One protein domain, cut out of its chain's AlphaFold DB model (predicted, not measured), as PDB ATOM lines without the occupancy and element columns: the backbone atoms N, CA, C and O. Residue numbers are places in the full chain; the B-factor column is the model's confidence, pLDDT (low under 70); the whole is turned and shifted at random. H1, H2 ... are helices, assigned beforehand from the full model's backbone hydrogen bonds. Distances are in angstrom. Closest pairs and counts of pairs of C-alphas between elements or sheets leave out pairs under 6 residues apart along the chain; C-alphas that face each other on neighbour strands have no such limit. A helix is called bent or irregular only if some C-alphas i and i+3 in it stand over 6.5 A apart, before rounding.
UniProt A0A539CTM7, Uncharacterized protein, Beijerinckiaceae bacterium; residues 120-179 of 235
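AT A GLANCE: This is residues 120 to 179 of the 235 residues of an uncharacterized protein of Beijerinckiaceae bacterium (UniProt A0A539CTM7). Helices H2 and H3 cross as the core, with H1 near one side and H4 sticking out from residue 171. Sixty residues are printed, with four named helices and no named strand: all helix. The whole spans 38 by 22 by 15 A, only just compact, close to loose, with a 12.3 A radius of gyration of the C-alphas.

HOW THE PARTS SIT: H1, residues 120 to 126, is close to but not clearly touching H2, residues 134 to 147; their closest C-alphas, 126 and 134, are 6.2 A apart. H2 touches H3, residues 153 to 163, about perpendicular at 73 degrees, closest at C-alphas 141 and 156, 5.0 A. H4, residues 165 to 177, only just touches H3, only at the corner, with residues 167 to 168 alone: 3 C-alpha pairs within 8 A. Every O i to N i+4 pair is within hydrogen-bond range in H1, H3 and H4; in H2, 8 of 10.

IN THESE COORDINATES: H1 begins at C-alpha 120 (242.146, 320.772, 262.976); H4 ends at C-alpha 177 (218.228, 320.279, 236.926). H2 is irregular: C-alphas 136 and 139 are 7.5 A apart.

THE WHOLE: The printed part has no cut; residues 177 to 179 have pLDDT under 70.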
ATOM      1  N   GLN A 120     241.805 319.741 263.951       71.25
ATOM      2  CA  GLN A 120     242.146 320.772 262.976       71.25
ATOM      3  C   GLN A 120     241.970 320.286 261.530       71.25
ATOM      4  O   GLN A 120     241.312 320.960 260.748       71.25
ATOM      5  N   GLN A 121     242.449 319.085 261.192       74.06
ATOM      6  CA  GLN A 121     242.257 318.497 259.858       74.06
ATOM      7  C   GLN A 121     240.775 318.277 259.529       74.06
ATOM      8  O   GLN A 121     240.363 318.459 258.389       74.06
ATOM      9  N   ILE A 122     239.954 317.938 260.528       79.25
ATOM     10  CA  ILE A 122     238.497 317.833 260.365       79.25
ATOM     11  C   ILE A 122     237.877 319.204 260.068       79.25
ATOM     12  O   ILE A 122     236.995 319.308 259.213       79.25
ATOM     13  N   ALA A 123     238.324 320.253 260.762       77.12
ATOM     14  CA  ALA A 123     237.845 321.615 260.540       77.12
ATOM     15  C   ALA A 123     238.247 322.135 259.152       77.12
ATOM     16  O   ALA A 123     237.406 322.671 258.432       77.12
ATOM     17  N   ASP A 124     239.495 321.912 258.745       80.75
ATOM     18  CA  ASP A 124     240.004 322.318 257.435       80.75
ATOM     19  C   ASP A 124     239.280 321.568 256.307       80.75
ATOM     20  O   ASP A 124     238.861 322.174 255.324       80.75
ATOM     21  N   PHE A 125     239.029 320.267 256.487       82.88
ATOM     22  CA  PHE A 125     238.290 319.450 255.525       82.88
ATOM     23  C   PHE A 125     236.822 319.863 255.405       82.88
ATOM     24  O   PHE A 125     236.280 319.880 254.301       82.88
ATOM     25  N   LYS A 126     236.180 320.241 256.517       84.44
ATOM     26  CA  LYS A 126     234.818 320.790 256.505       84.44
ATOM     27  C   LYS A 126     234.734 322.105 255.722       84.44
ATOM     28  O   LYS A 126     233.714 322.372 255.093       84.44
ATOM     29  N   ASN A 127     235.780 322.924 255.777       82.19
ATOM     30  CA  ASN A 127     235.808 324.239 255.141       82.19
ATOM     31  C   ASN A 127     236.116 324.190 253.631       82.19
ATOM     32  O   ASN A 127     236.011 325.221 252.967       82.19
ATOM     33  N   ASP A 128     236.474 323.027 253.073       83.44
ATOM     34  CA  ASP A 128     236.695 322.872 251.632       83.44
ATOM     35  C   ASP A 128     235.346 322.847 250.873       83.44
ATOM     36  O   ASP A 128     234.507 321.977 251.133       83.44
ATOM     37  N   PRO A 129     235.128 323.738 249.883       78.12
ATOM     38  CA  PRO A 129     233.927 323.747 249.041       78.12
ATOM     39  C   PRO A 129     233.629 322.426 248.314       78.12
ATOM     40  O   PRO A 129     232.512 322.224 247.840       78.12
ATOM     41  N   ARG A 130     234.614 321.533 248.179       80.75
ATOM     42  CA  ARG A 130     234.453 320.205 247.564       80.75
ATOM     43  C   ARG A 130     233.755 319.200 248.482       80.75
ATOM     44  O   ARG A 130     233.222 318.204 247.992       80.75
ATOM     45  N   ASN A 131     233.707 319.474 249.782       85.44
ATOM     46  CA  ASN A 131     233.153 318.584 250.795       85.44
ATOM     47  C   ASN A 131     231.745 319.023 251.239       85.44
ATOM     48  O   ASN A 131     231.428 319.037 252.427       85.44
ATOM     49  N   GLU A 132     230.878 319.384 250.282       83.81
ATOM     50  CA  GLU A 132     229.543 319.953 250.550       83.81
ATOM     51  C   GLU A 132     228.636 319.037 251.393       83.81
ATOM     52  O   GLU A 132     227.774 319.517 252.127       83.81
ATOM     53  N   PHE A 133     228.851 317.719 251.335       86.00
ATOM     54  CA  PHE A 133     228.057 316.734 252.070       86.00
ATOM     55  C   PHE A 133     228.683 316.307 253.397       86.00
ATOM     56  O   PHE A 133     228.154 315.403 254.043       86.00
ATOM     57  N   PHE A 134     229.785 316.933 253.822       86.00
ATOM     58  CA  PHE A 134     230.564 316.500 254.982       86.00
ATOM     59  C   PHE A 134     229.705 316.288 256.233       86.00
ATOM     60  O   PHE A 134     229.791 315.240 256.866       86.00
ATOM     61  N   ASP A 135     228.819 317.233 256.554       85.94
ATOM     62  CA  ASP A 135     227.958 317.140 257.737       85.94
ATOM     63  C   ASP A 135     226.962 315.962 257.668       85.94
ATOM     64  O   ASP A 135     226.622 315.394 258.704       85.94
ATOM     65  N   LEU A 136     226.542 315.551 256.465       84.69
ATOM     66  CA  LEU A 136     225.635 314.416 256.258       84.69
ATOM     67  C   LEU A 136     226.359 313.070 256.353       84.69
ATOM     68  O   LEU A 136     225.789 312.098 256.844       84.69
ATOM     69  N   VAL A 137     227.610 313.002 255.889       88.12
ATOM     70  CA  VAL A 137     228.382 311.751 255.851       88.12
ATOM     71  C   VAL A 137     229.297 311.548 257.059       88.12
ATOM     72  O   VAL A 137     229.778 310.439 257.280       88.12
ATOM     73  N   ARG A 138     229.497 312.577 257.888       85.31
ATOM     74  CA  ARG A 138     230.382 312.553 259.061       85.31
ATOM     75  C   ARG A 138     230.187 311.342 259.988       85.31
ATOM     76  O   ARG A 138     231.207 310.766 260.373       85.31
ATOM     77  N   PRO A 139     228.957 310.921 260.356       86.19
ATOM     78  CA  PRO A 139     228.778 309.747 261.213       86.19
ATOM     79  C   PRO A 139     229.354 308.479 260.570       86.19
ATOM     80  O   PRO A 139     230.136 307.762 261.189       86.19
ATOM     81  N   ARG A 140     229.081 308.270 259.280       84.06
ATOM     82  CA  ARG A 140     229.585 307.115 258.533       84.06
ATOM     83  C   ARG A 140     231.098 307.168 258.322       84.06
ATOM     84  O   ARG A 140     231.777 306.158 258.470       84.06
ATOM     85  N   MET A 141     231.645 308.355 258.069       85.56
ATOM     86  CA  MET A 141     233.092 308.558 257.983       85.56
ATOM     87  C   MET A 141     233.796 308.160 259.280       85.56
ATOM     88  O   MET A 141     234.835 307.505 259.228       85.56
ATOM     89  N   SER A 142     233.231 308.522 260.441       83.06
ATOM     90  CA  SER A 142     233.808 308.119 261.728       83.06
ATOM     91  C   SER A 142     233.807 306.603 261.912       83.06
ATOM     92  O   SER A 142     234.815 306.054 262.343       83.06
ATOM     93  N   GLU A 143     232.749 305.910 261.485       84.25
ATOM     94  CA  GLU A 143     232.688 304.446 261.524       84.25
ATOM     95  C   GLU A 143     233.738 303.792 260.615       84.25
ATOM     96  O   GLU A 143     234.404 302.849 261.040       84.25
ATOM     97  N   LEU A 144     233.934 304.301 259.393       83.62
ATOM     98  CA  LEU A 144     234.924 303.780 258.435       83.62
ATOM     99  C   LEU A 144     236.372 303.991 258.906       83.62
ATOM    100  O   LEU A 144     237.236 303.146 258.678       83.62
ATOM    101  N   ILE A 145     236.643 305.096 259.601       83.25
ATOM    102  CA  ILE A 145     237.962 305.377 260.186       83.25
ATOM    103  C   ILE A 145     238.199 304.501 261.429       83.25
ATOM    104  O   ILE A 145     239.297 303.967 261.626       83.25
ATOM    105  N   SER A 146     237.172 304.317 262.264       80.44
ATOM    106  CA  SER A 146     237.251 303.477 263.464       80.44
ATOM    107  C   SER A 146     237.376 301.985 263.143       80.44
ATOM    108  O   SER A 146     238.151 301.299 263.806       80.44
ATOM    109  N   SER A 147     236.674 301.496 262.118       80.38
ATOM    110  CA  SER A 147     236.762 300.108 261.625       80.38
ATOM    111  C   SER A 147     238.058 299.810 260.867       80.38
ATOM    112  O   SER A 147     238.440 298.649 260.759       80.38
ATOM    113  N   GLY A 148     238.770 300.844 260.406       77.25
ATOM    114  CA  GLY A 148     240.012 300.699 259.643       77.25
ATOM    115  C   GLY A 148     239.795 300.459 258.148       77.25
ATOM    116  O   GLY A 148     240.760 300.217 257.425       77.25
ATOM    117  N   ASP A 149     238.554 300.570 257.672       77.88
ATOM    118  CA  ASP A 149     238.202 300.397 256.263       77.88
ATOM    119  C   ASP A 149     238.666 301.570 255.389       77.88
ATOM    120  O   ASP A 149     238.851 301.395 254.180       77.88
ATOM    121  N   ALA A 150     238.871 302.752 255.981       76.75
ATOM    122  CA  ALA A 150     239.419 303.933 255.319       76.75
ATOM    123  C   ALA A 150     240.755 304.362 255.946       76.75
ATOM    124  O   ALA A 150     240.876 304.473 257.167       76.75
ATOM    125  N   LYS A 151     241.751 304.654 255.098       78.19
ATOM    126  CA  LYS A 151     243.105 305.050 255.525       78.19
ATOM    127  C   LYS A 151     243.274 306.562 255.680       78.19
ATOM    128  O   LYS A 151     244.257 307.008 256.256       78.19
ATOM    129  N   SER A 152     242.335 307.353 255.158       81.69
ATOM    130  CA  SER A 152     242.367 308.818 255.204       81.69
ATOM    131  C   SER A 152     240.963 309.418 255.297       81.69
ATOM    132  O   SER A 152     239.972 308.782 254.927       81.69
ATOM    133  N   LEU A 153     240.877 310.678 255.739       80.81
ATOM    134  CA  LEU A 153     239.613 311.419 255.822       80.81
ATOM    135  C   LEU A 153     238.941 311.581 254.445       80.81
ATOM    136  O   LEU A 153     237.722 311.472 254.335       80.81
ATOM    137  N   GLY A 154     239.736 311.785 253.389       83.44
ATOM    138  CA  GLY A 154     239.235 311.901 252.017       83.44
ATOM    139  C   GLY A 154     238.658 310.590 251.478       83.44
ATOM    140  O   GLY A 154     237.593 310.590 250.865       83.44
ATOM    141  N   GLU A 155     239.312 309.461 251.756       82.50
ATOM    142  CA  GLU A 155     238.808 308.138 251.368       82.50
ATOM    143  C   GLU A 155     237.513 307.787 252.114       82.50
ATOM    144  O   GLU A 155     236.550 307.321 251.501       82.50
ATOM    145  N   ALA A 156     237.457 308.079 253.417       85.88
ATOM    146  CA  ALA A 156     236.254 307.893 254.220       85.88
ATOM    147  C   ALA A 156     235.085 308.739 253.686       85.88
ATOM    148  O   ALA A 156     233.953 308.257 253.637       85.88
ATOM    149  N   TYR A 157     235.354 309.979 253.258       88.06
ATOM    150  CA  TYR A 157     234.354 310.879 252.680       88.06
ATOM    151  C   TYR A 157     233.789 310.347 251.363       88.06
ATOM    152  O   TYR A 157     232.573 310.249 251.218       88.06
ATOM    153  N   LEU A 158     234.656 309.960 250.422       86.94
ATOM    154  CA  LEU A 158     234.233 309.444 249.119       86.94
ATOM    155  C   LEU A 158     233.384 308.179 249.265       86.94
ATOM    156  O   LEU A 158     232.277 308.135 248.733       86.94
ATOM    157  N   ARG A 159     233.837 307.204 250.064       85.06
ATOM    158  CA  ARG A 159     233.060 305.979 250.311       85.06
ATOM    159  C   ARG A 159     231.729 306.267 250.990       85.06
ATOM    160  O   ARG A 159     230.712 305.709 250.604       85.06
ATOM    161  N   SER A 160     231.703 307.182 251.957       87.38
ATOM    162  CA  SER A 160     230.449 307.548 252.617       87.38
ATOM    163  C   SER A 160     229.472 308.258 251.668       87.38
ATOM    164  O   SER A 160     228.265 308.062 251.779       87.38
ATOM    165  N   CYS A 161     229.968 309.057 250.720       86.44
ATOM    166  CA  CYS A 161     229.150 309.671 249.671       86.44
ATOM    167  C   CYS A 161     228.612 308.636 248.670       86.44
ATOM    168  O   CYS A 161     227.488 308.777 248.194       86.44
ATOM    169  N   GLU A 162     229.391 307.598 248.363       85.69
ATOM    170  CA  GLU A 162     228.966 306.482 247.513       85.69
ATOM    171  C   GLU A 162     227.960 305.568 248.218       85.69
ATOM    172  O   GLU A 162     227.003 305.126 247.596       85.69
ATOM    173  N   GLU A 163     228.116 305.305 249.512       83.56
ATOM    174  CA  GLU A 163     227.192 304.454 250.272       83.56
ATOM    175  C   GLU A 163     225.896 305.185 250.664       83.56
ATOM    176  O   GLU A 163     224.855 304.556 250.866       83.56
ATOM    177  N   SER A 164     225.928 306.518 250.765       85.81
ATOM    178  CA  SER A 164     224.768 307.314 251.163       85.81
ATOM    179  C   SER A 164     223.787 307.511 250.009       85.81
ATOM    180  O   SER A 164     223.963 308.375 249.146       85.81
ATOM    181  N   LEU A 165     222.679 306.766 250.053       83.38
ATOM    182  CA  LEU A 165     221.561 306.913 249.113       83.38
ATOM    183  C   LEU A 165     221.062 308.367 249.030       83.38
ATOM    184  O   LEU A 165     220.760 308.861 247.948       83.38
ATOM    185  N   HIS A 166     221.043 309.081 250.156       84.38
ATOM    186  CA  HIS A 166     220.576 310.465 250.215       84.38
ATOM    187  C   HIS A 166     221.483 311.437 249.441       84.38
ATOM    188  O   HIS A 166     221.001 312.300 248.707       84.38
ATOM    189  N   VAL A 167     222.806 311.279 249.551       86.38
ATOM    190  CA  VAL A 167     223.768 312.090 248.785       86.38
ATOM    191  C   VAL A 167     223.629 311.799 247.291       86.38
ATOM    192  O   VAL A 167     223.591 312.723 246.474       86.38
ATOM    193  N   GLN A 168     223.470 310.525 246.925       84.75
ATOM    194  CA  GLN A 168     223.236 310.133 245.538       84.75
ATOM    195  C   GLN A 168     221.946 310.739 244.964       84.75
ATOM    196  O   GLN A 168     221.945 311.190 243.817       84.75
ATOM    197  N   GLU A 169     220.861 310.801 245.739       85.12
ATOM    198  CA  GLU A 169     219.600 311.434 245.333       85.12
ATOM    199  C   GLU A 169     219.764 312.932 245.056       85.12
ATOM    200  O   GLU A 169     219.272 313.425 244.037       85.12
ATOM    201  N   ILE A 170     220.497 313.654 245.911       85.62
ATOM    202  CA  ILE A 170     220.780 315.084 245.718       85.62
ATOM    203  C   ILE A 170     221.606 315.297 244.445       85.62
ATOM    204  O   ILE A 170     221.275 316.156 243.621       85.62
ATOM    205  N   LEU A 171     222.644 314.486 244.230       85.31
ATOM    206  CA  LEU A 171     223.471 314.543 243.022       85.31
ATOM    207  C   LEU A 171     222.665 314.207 241.757       85.31
ATOM    208  O   LEU A 171     222.790 314.893 240.738       85.31
ATOM    209  N   MET A 172     221.788 313.203 241.819       82.62
ATOM    210  CA  MET A 172     220.852 312.851 240.745       82.62
ATOM    211  C   MET A 172     219.877 313.998 240.450       82.62
ATOM    212  O   MET A 172     219.651 314.327 239.284       82.62
ATOM    213  N   ALA A 173     219.319 314.639 241.478       82.50
ATOM    214  CA  ALA A 173     218.423 315.783 241.334       82.50
ATOM    215  C   ALA A 173     219.141 316.992 240.712       82.50
ATOM    216  O   ALA A 173     218.615 317.602 239.781       82.50
ATOM    217  N   ARG A 174     220.379 317.281 241.133       83.19
ATOM    218  CA  ARG A 174     221.227 318.334 240.549       83.19
ATOM    219  C   ARG A 174     221.523 318.058 239.078       83.19
ATOM    220  O   ARG A 174     221.368 318.941 238.237       83.19
ATOM    221  N   LYS A 175     221.867 316.812 238.742       81.06
ATOM    222  CA  LYS A 175     222.089 316.372 237.358       81.06
ATOM    223  C   LYS A 175     220.821 316.497 236.509       81.06
ATOM    224  O   LYS A 175     220.909 316.868 235.344       81.06
ATOM    225  N   ARG A 176     219.642 316.247 237.090       76.44
ATOM    226  CA  ARG A 176     218.343 316.457 236.426       76.44
ATOM    227  C   ARG A 176     218.034 317.933 236.173       76.44
ATOM    228  O   ARG A 176     217.474 318.245 235.133       76.44
ATOM    229  N   GLN A 177     218.419 318.829 237.078       69.00
ATOM    230  CA  GLN A 177     218.228 320.279 236.926       69.00
ATOM    231  C   GLN A 177     219.212 320.924 235.938       69.00
ATOM    232  O   GLN A 177     218.897 321.945 235.338       69.00
ATOM    233  N   GLN A 178     220.391 320.327 235.744       63.72
ATOM    234  CA  GLN A 178     221.374 320.764 234.743       63.72
ATOM    235  C   GLN A 178     221.055 320.277 233.319       63.72
ATOM    236  O   GLN A 178     221.696 320.712 232.362       63.72
ATOM    237  N   LEU A 179     220.068 319.391 233.152       57.28
ATOM    238  CA  LEU A 179     219.541 319.063 231.831       57.28
ATOM    239  C   LEU A 179     218.689 320.242 231.332       57.28
ATOM    240  O   LEU A 179     217.841 320.737 232.077       57.28
TER     241      LEU A 179